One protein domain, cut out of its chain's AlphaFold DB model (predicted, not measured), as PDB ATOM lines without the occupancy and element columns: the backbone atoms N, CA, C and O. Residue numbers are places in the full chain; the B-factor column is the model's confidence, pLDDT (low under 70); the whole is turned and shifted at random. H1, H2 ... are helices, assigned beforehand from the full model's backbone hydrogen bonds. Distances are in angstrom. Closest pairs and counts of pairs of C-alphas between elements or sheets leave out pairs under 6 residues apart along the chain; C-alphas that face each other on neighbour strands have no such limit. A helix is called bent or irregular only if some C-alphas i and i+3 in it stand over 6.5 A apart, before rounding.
ATOM      1  N   LYS A  49      -6.532  11.179  73.587       83.75
ATOM      2  CA  LYS A  49      -5.642  11.495  72.461       83.75
ATOM      3  C   LYS A  49      -4.220  11.806  72.922       83.75
ATOM      4  O   LYS A  49      -3.281  11.358  72.284       83.75
ATOM      5  N   GLU A  50      -4.029  12.496  74.040       82.25
ATOM      6  CA  GLU A  50      -2.716  12.747  74.644       82.25
ATOM      7  C   GLU A  50      -2.094  11.459  75.189       82.25
ATOM      8  O   GLU A  50      -0.900  11.233  75.007       82.25
ATOM      9  N   SER A  51      -2.897  10.579  75.793       81.69
ATOM     10  CA  SER A  51      -2.453   9.264  76.266       81.69
ATOM     11  C   SER A  51      -2.063   8.345  75.106       81.69
ATOM     12  O   SER A  51      -0.987   7.744  75.131       81.69
ATOM     13  N   THR A  52      -2.862   8.301  74.037       80.38
ATOM     14  CA  THR A  52      -2.501   7.571  72.810       80.38
ATOM     15  C   THR A  52      -1.311   8.203  72.096       80.38
ATOM     16  O   THR A  52      -0.447   7.476  71.616       80.38
ATOM     17  N   LEU A  53      -1.175   9.530  72.090       82.00
ATOM     18  CA  LEU A  53       0.001  10.216  71.553       82.00
ATOM     19  C   LEU A  53       1.257   9.922  72.386       82.00
ATOM     20  O   LEU A  53       2.339   9.766  71.826       82.00
ATOM     21  N   ALA A  54       1.136   9.818  73.710       80.12
ATOM     22  CA  ALA A  54       2.230   9.426  74.594       80.12
ATOM     23  C   ALA A  54       2.629   7.958  74.371       80.12
ATOM     24  O   ALA A  54       3.822   7.666  74.274       80.12
ATOM     25  N   GLY A  55       1.648   7.064  74.199       80.06
ATOM     26  CA  GLY A  55       1.861   5.667  73.818       80.06
ATOM     27  C   GLY A  55       2.558   5.537  72.464       80.06
ATOM     28  O   GLY A  55       3.588   4.877  72.368       80.06
ATOM     29  N   LEU A  56       2.088   6.265  71.449       80.19
ATOM     30  CA  LEU A  56       2.711   6.308  70.125       80.19
ATOM     31  C   LEU A  56       4.112   6.927  70.170       80.19
ATOM     32  O   LEU A  56       5.010   6.433  69.502       80.19
ATOM     33  N   LYS A  57       4.357   7.962  70.982       80.81
ATOM     34  CA  LYS A  57       5.708   8.524  71.167       80.81
ATOM     35  C   LYS A  57       6.651   7.530  71.845       80.81
ATOM     36  O   LYS A  57       7.813   7.444  71.452       80.81
ATOM     37  N   ALA A  58       6.179   6.787  72.843       77.38
ATOM     38  CA  ALA A  58       6.959   5.731  73.481       77.38
ATOM     39  C   ALA A  58       7.239   4.584  72.499       77.38
ATOM     40  O   ALA A  58       8.375   4.123  72.395       77.38
ATOM     41  N   GLU A  59       6.248   4.183  71.710       77.94
ATOM     42  CA  GLU A  59       6.394   3.162  70.677       77.94
ATOM     43  C   GLU A  59       7.354   3.608  69.567       77.94
ATOM     44  O   GLU A  59       8.241   2.847  69.194       77.94
ATOM     45  N   ILE A  60       7.269   4.860  69.107       79.69
ATOM     46  CA  ILE A  60       8.208   5.449  68.144       79.69
ATOM     47  C   ILE A  60       9.624   5.451  68.715       79.69
ATOM     48  O   ILE A  60      10.537   5.029  68.015       79.69
ATOM     49  N   ARG A  61       9.835   5.830  69.983       80.00
ATOM     50  CA  ARG A  61      11.168   5.749  70.613       80.00
ATOM     51  C   ARG A  61      11.670   4.313  70.717       80.00
ATOM     52  O   ARG A  61      12.858   4.069  70.537       80.00
ATOM     53  N   THR A  62      10.782   3.360  70.984       78.44
ATOM     54  CA  THR A  62      11.140   1.939  71.085       78.44
ATOM     55  C   THR A  62      11.495   1.376  69.709       78.44
ATOM     56  O   THR A  62      12.524   0.723  69.566       78.44
ATOM     57  N   ARG A  63      10.722   1.716  68.670       72.94
ATOM     58  CA  ARG A  63      11.011   1.378  67.270       72.94
ATOM     59  C   ARG A  63      12.279   2.068  66.772       72.94
ATOM     60  O   ARG A  63      13.085   1.414  66.133       72.94
ATOM     61  N   GLN A  64      12.517   3.332  67.119       78.00
ATOM     62  CA  GLN A  64      13.764   4.042  66.813       78.00
ATOM     63  C   GLN A  64      14.961   3.390  67.508       78.00
ATOM     64  O   GLN A  64      15.989   3.199  66.874       78.00
ATOM     65  N   LYS A  65      14.821   2.960  68.767       75.06
ATOM     66  CA  LYS A  65      15.871   2.230  69.489       75.06
ATOM     67  C   LYS A  65      16.150   0.860  68.865       75.06
ATOM     68  O   LYS A  65      17.310   0.487  68.746       75.06
ATOM     69  N   ILE A  66      15.115   0.145  68.427       68.25
ATOM     70  CA  ILE A  66      15.242  -1.127  67.700       68.25
ATOM     71  C   ILE A  66      15.889  -0.906  66.324       68.25
ATOM     72  O   ILE A  66      16.764  -1.670  65.944       68.25
ATOM     73  N   VAL A  67      15.522   0.155  65.601       64.62
ATOM     74  CA  VAL A  67      16.127   0.516  64.309       64.62
ATOM     75  C   VAL A  67      17.594   0.920  64.480       64.62
ATOM     76  O   VAL A  67      18.426   0.433  63.727       64.62
ATOM     77  N   SER A  68      17.949   1.705  65.501       68.38
ATOM     78  CA  SER A  68      19.351   2.011  65.827       68.38
ATOM     79  C   SER A  68      20.133   0.760  66.243       68.38
ATOM     80  O   SER A  68      21.249   0.559  65.783       68.38
ATOM     81  N   GLN A  69      19.537  -0.139  67.033       59.69
ATOM     82  CA  GLN A  69      20.171  -1.409  67.410       59.69
ATOM     83  C   GLN A  69      20.293  -2.404  66.243       59.69
ATOM     84  O   GLN A  69      21.192  -3.243  66.268       59.69
ATOM     85  N   MET A  70      19.416  -2.328  65.237       53.72
ATOM     86  CA  MET A  70      19.528  -3.101  63.994       53.72
ATOM     87  C   MET A  70      20.543  -2.485  63.020       53.72
ATOM     88  O   MET A  70      21.240  -3.233  62.338       53.72
ATOM     89  N   LEU A  71      20.685  -1.156  62.990       54.41
ATOM     90  CA  LEU A  71      21.698  -0.451  62.193       54.41
ATOM     91  C   LEU A  71      23.126  -0.702  62.702       54.41
ATOM     92  O   LEU A  71      24.030  -0.842  61.888       54.41
ATOM     93  N   ASP A  72      23.321  -0.851  64.016       52.47
ATOM     94  CA  ASP A  72      24.640  -1.160  64.593       52.47
ATOM     95  C   ASP A  72      25.034  -2.648  64.476       52.47
ATOM     96  O   ASP A  72      26.183  -3.004  64.739       52.47
ATOM     97  N   LYS A  73      24.102  -3.541  64.099       51.19
ATOM     98  CA  LYS A  73      24.336  -5.001  64.049       51.19
ATOM     99  C   LYS A  73      24.213  -5.643  62.667       51.19
ATOM    100  O   LYS A  73      24.679  -6.767  62.508       51.19
ATOM    101  N   ASN A  74      23.657  -4.955  61.671       45.09
ATOM    102  CA  ASN A  74      23.604  -5.447  60.295       45.09
ATOM    103  C   ASN A  74      24.607  -4.691  59.421       45.09
ATOM    104  O   ASN A  74      24.321  -3.607  58.916       45.09
ATOM    105  N   SER A  75      25.766  -5.304  59.184       50.78
ATOM    106  CA  SER A  75      26.766  -4.889  58.190       50.78
ATOM    107  C   SER A  75      26.312  -5.174  56.749       50.78
ATOM    108  O   SER A  75      27.098  -5.644  55.924       50.78
ATOM    109  N   ASP A  76      25.034  -4.951  56.449       51.38
ATOM    110  CA  ASP A  76      24.471  -5.204  55.128       51.38
ATOM    111  C   ASP A  76      24.598  -3.924  54.294       51.38
ATOM    112  O   ASP A  76      23.753  -3.021  54.313       51.38
ATOM    113  N   THR A  77      25.737  -3.820  53.607       60.41
ATOM    114  CA  THR A  77      26.167  -2.684  52.771       60.41
ATOM    115  C   THR A  77      25.096  -2.250  51.765       60.41
ATOM    116  O   THR A  77      24.983  -1.064  51.460       60.41
ATOM    117  N   ALA A  78      24.226  -3.168  51.336       55.38
ATOM    118  CA  ALA A  78      23.124  -2.891  50.419       55.38
ATOM    119  C   ALA A  78      22.034  -1.966  51.001       55.38
ATOM    120  O   ALA A  78      21.355  -1.260  50.252       55.38
ATOM    121  N   LEU A  79      21.837  -1.954  52.323       60.81
ATOM    122  CA  LEU A  79      20.806  -1.135  52.973       60.81
ATOM    123  C   LEU A  79      21.327   0.274  53.285       60.81
ATOM    124  O   LEU A  79      20.589   1.247  53.121       60.81
ATOM    125  N   GLN A  80      22.616   0.397  53.617       62.88
ATOM    126  CA  GLN A  80      23.306   1.690  53.675       62.88
ATOM    127  C   GLN A  80      23.363   2.369  52.304       62.88
ATOM    128  O   GLN A  80      23.138   3.573  52.214       62.88
ATOM    129  N   GLU A  81      23.601   1.612  51.234       67.38
ATOM    130  CA  GLU A  81      23.644   2.163  49.877       67.38
ATOM    131  C   GLU A  81      22.254   2.616  49.405       67.38
ATOM    132  O   GLU A  81      22.117   3.697  48.839       67.38
ATOM    133  N   LYS A  82      21.187   1.879  49.749       71.50
ATOM    134  CA  LYS A  82      19.803   2.325  49.507       71.50
ATOM    135  C   LYS A  82      19.416   3.563  50.316       71.50
ATOM    136  O   LYS A  82      18.733   4.427  49.781       71.50
ATOM    137  N   LEU A  83      19.853   3.670  51.573       69.94
ATOM    138  CA  LEU A  83      19.637   4.870  52.392       69.94
ATOM    139  C   LEU A  83      20.403   6.077  51.844       69.94
ATOM    140  O   LEU A  83      19.861   7.177  51.834       69.94
ATOM    141  N   LYS A  84      21.616   5.864  51.327       77.75
ATOM    142  CA  LYS A  84      22.408   6.906  50.667       77.75
ATOM    143  C   LYS A  84      21.759   7.384  49.364       77.75
ATOM    144  O   LYS A  84      21.671   8.585  49.148       77.75
ATOM    145  N   ILE A  85      21.237   6.468  48.545       75.38
ATOM    146  CA  ILE A  85      20.478   6.816  47.331       75.38
ATOM    147  C   ILE A  85      19.207   7.601  47.690       75.38
ATOM    148  O   ILE A  85      18.875   8.568  47.011       75.38
ATOM    149  N   LEU A  86      18.513   7.225  48.770       79.44
ATOM    150  CA  LEU A  86      17.326   7.951  49.227       79.44
ATOM    151  C   LEU A  86      17.670   9.371  49.707       79.44
ATOM    152  O   LEU A  86      16.931  10.305  49.414       79.44
ATOM    153  N   ASP A  87      18.787   9.536  50.419       81.19
ATOM    154  CA  ASP A  87      19.268  10.840  50.894       81.19
ATOM    155  C   ASP A  87      19.691  11.746  49.723       81.19
ATOM    156  O   ASP A  87      19.337  12.924  49.673       81.19
ATOM    157  N   GLU A  88      20.357  11.179  48.713       84.62
ATOM    158  CA  GLU A  88      20.680  11.878  47.466       84.62
ATOM    159  C   GLU A  88      19.410  12.271  46.685       84.62
ATOM    160  O   GLU A  88      19.337  13.389  46.171       84.62
ATOM    161  N   GLU A  89      18.377  11.418  46.639       85.12
ATOM    162  CA  GLU A  89      17.092  11.743  45.997       85.12
ATOM    163  C   GLU A  89      16.338  12.858  46.744       85.12
ATOM    164  O   GLU A  89      15.786  13.758  46.106       85.12
ATOM    165  N   VAL A  90      16.353  12.851  48.082       82.69
ATOM    166  CA  VAL A  90      15.761  13.922  48.905       82.69
ATOM    167  C   VAL A  90      16.471  15.253  48.648       82.69
ATOM    168  O   VAL A  90      15.804  16.246  48.358       82.69
ATOM    169  N   GLN A  91      17.807  15.275  48.621       82.44
ATOM    170  CA  GLN A  91      18.567  16.490  48.295       82.44
ATOM    171  C   GLN A  91      18.292  17.000  46.871       82.44
ATOM    172  O   GLN A  91      18.277  18.210  46.623       82.44
ATOM    173  N   LEU A  92      18.063  16.095  45.917       84.06
ATOM    174  CA  LEU A  92      17.729  16.450  44.538       84.06
ATOM    175  C   LEU A  92      16.320  17.054  44.447       84.06
ATOM    176  O   LEU A  92      16.131  18.053  43.749       84.06
ATOM    177  N   ARG A  93      15.355  16.516  45.202       82.00
ATOM    178  CA  ARG A  93      14.004  17.085  45.315       82.00
ATOM    179  C   ARG A  93      14.001  18.436  46.021       82.00
ATOM    180  O   ARG A  93      13.326  19.340  45.539       82.00
ATOM    181  N   ASP A  94      14.802  18.625  47.065       83.31
ATOM    182  CA  ASP A  94      14.938  19.925  47.735       83.31
ATOM    183  C   ASP A  94      15.518  20.988  46.792       83.31
ATOM    184  O   ASP A  94      15.010  22.108  46.726       83.31
ATOM    185  N   ARG A  95      16.505  20.631  45.958       82.88
ATOM    186  CA  ARG A  95      17.008  21.525  44.897       82.88
ATOM    187  C   ARG A  95      15.959  21.816  43.825       82.88
ATOM    188  O   ARG A  95      15.882  22.944  43.349       82.88
ATOM    189  N   GLN A  96      15.145  20.835  43.440       81.75
ATOM    190  CA  GLN A  96      14.045  21.058  42.494       81.75
ATOM    191  C   GLN A  96      12.965  21.977  43.082       81.75
ATOM    192  O   GLN A  96      12.469  22.852  42.375       81.75
ATOM    193  N   ILE A  97      12.645  21.834  44.371       84.31
ATOM    194  CA  ILE A  97      11.733  22.727  45.097       84.31
ATOM    195  C   ILE A  97      12.322  24.140  45.186       84.31
ATOM    196  O   ILE A  97      11.595  25.104  44.962       84.31
ATOM    197  N   GLN A  98      13.629  24.278  45.426       79.75
ATOM    198  CA  GLN A  98      14.327  25.567  45.408       79.75
ATOM    199  C   GLN A  98      14.194  26.255  44.039       79.75
ATOM    200  O   GLN A  98      13.760  27.399  43.967       79.75
ATOM    201  N   VAL A  99      14.470  25.531  42.947       84.25
ATOM    202  CA  VAL A  99      14.342  26.055  41.575       84.25
ATOM    203  C   VAL A  99      12.897  26.429  41.249       84.25
ATOM    204  O   VAL A  99      12.660  27.436  40.586       84.25
ATOM    205  N   LEU A 100      11.917  25.643  41.704       81.62
ATOM    206  CA  LEU A 100      10.504  25.976  41.528       81.62
ATOM    207  C   LEU A 100      10.112  27.219  42.330       81.62
ATOM    208  O   LEU A 100       9.418  28.065  41.775       81.62
ATOM    209  N   ASN A 101      10.591  27.375  43.566       81.88
ATOM    210  CA  ASN A 101      10.376  28.579  44.371       81.88
ATOM    211  C   ASN A 101      11.012  29.816  43.729       81.88
ATOM    212  O   ASN A 101      10.347  30.844  43.630       81.88
ATOM    213  N   ASP A 102      12.237  29.717  43.212       81.75
ATOM    214  CA  ASP A 102      12.896  30.819  42.500       81.75
ATOM    215  C   ASP A 102      12.110  31.212  41.240       81.75
ATOM    216  O   ASP A 102      11.922  32.391  40.939       81.75
ATOM    217  N   ARG A 103      11.562  30.225  40.521       78.38
ATOM    218  CA  ARG A 103      10.725  30.456  39.335       78.38
ATOM    219  C   ARG A 103       9.359  31.041  39.688       78.38
ATOM    220  O   ARG A 103       8.828  31.837  38.918       78.38
ATOM    221  N   LEU A 104       8.814  30.685  40.850       79.56
ATOM    222  CA  LEU A 104       7.582  31.257  41.389       79.56
ATOM    223  C   LEU A 104       7.799  32.709  41.827       79.56
ATOM    224  O   LEU A 104       6.945  33.539  41.555       79.56
ATOM    225  N   ILE A 105       8.961  33.040  42.402       78.12
ATOM    226  CA  ILE A 105       9.365  34.419  42.721       78.12
ATOM    227  C   ILE A 105       9.499  35.259  41.442       78.12
ATOM    228  O   ILE A 105       9.035  36.396  41.411       78.12
ATOM    229  N   VAL A 106      10.070  34.703  40.367       75.94
ATOM    230  CA  VAL A 106      10.154  35.383  39.059       75.94
ATOM    231  C   VAL A 106       8.770  35.581  38.435       75.94
ATOM    232  O   VAL A 106       8.485  36.660  37.925       75.94
ATOM    233  N   LEU A 107       7.888  34.580  38.503       78.06
ATOM    234  CA  LEU A 107       6.512  34.703  38.007       78.06
ATOM    235  C   LEU A 107       5.675  35.680  38.846       78.06
ATOM    236  O   LEU A 107       4.874  36.421  38.285       78.06
ATOM    237  N   ASP A 108       5.885  35.732  40.161       72.94
ATOM    238  CA  ASP A 108       5.226  36.686  41.059       72.94
ATOM    239  C   ASP A 108       5.767  38.116  40.856       72.94
ATOM    240  O   ASP A 108       5.014  39.084  40.943       72.94
ATOM    241  N   ALA A 109       7.042  38.271  40.474       69.44
ATOM    242  CA  ALA A 109       7.604  39.544  40.016       69.44
ATOM    243  C   ALA A 109       7.018  39.981  38.658       69.44
ATOM    244  O   ALA A 109       6.616  41.134  38.512       69.44
ATOM    245  N   GLN A 110       6.867  39.058  37.702       67.56
ATOM    246  CA  GLN A 110       6.254  39.328  36.392       67.56
ATOM    247  C   GLN A 110       4.750  39.640  36.491       67.56
ATOM    248  O   GLN A 110       4.240  40.485  35.757       67.56
TER     249      GLN A 110
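AT A GLANCE: This is residues 49 to 110 of the 655 residues of an uncharacterized protein of Stentor coeruleus (UniProt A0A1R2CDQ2). Two long helices make an open, flat V: H1 runs toward the corner, a tight link turns the backbone there, and the longer H2 runs away from it. The two arms are joined through the link and are apart from each other, with no core between them. The printed part has 62 residues with two named helices, H1 then H2, and no named strand; its class is all helix. It is extended, with a radius of gyration of the C-alphas of 19.3 A, and spans 52 by 40 by 9 A.

HOW THE PARTS SIT: H1, residues 49 to 71, and H2, residues 77 to 110, are apart, with no C-alpha of the one within 8 A of the other. The tight link between them has 5 residues, Asp 72 to Asp 76. Residues 49 to 70, 72 to 78 and 81 to 110 stand free. In both H1 and H2 every O i to N i+4 pair is within hydrogen-bond range. Neither helix is bent or irregular.

IN THESE COORDINATES: H1 begins at C-alpha 49, at (-5.642, 11.495, 72.461), and ends at C-alpha 71, at (21.698, -0.451, 62.193), 31.6 A from first to last C-alpha. H2 measures 49.3 A from C-alpha 77 to C-alpha 110, which is at (6.254, 39.328, 36.392).

THE WHOLE: The two C-alphas farthest apart are those of Lys 73 and Gln 110, at 55.3 A. The first and last printed C-alphas, of Lys 49 and Gln 110, are 47.1 A apart. The printed part has no cut. The mean pLDDT of the printed part is 73.8, and this model's confidence is under 70 at residues 66 to 81, at residue 83 and at residues 109 to 110.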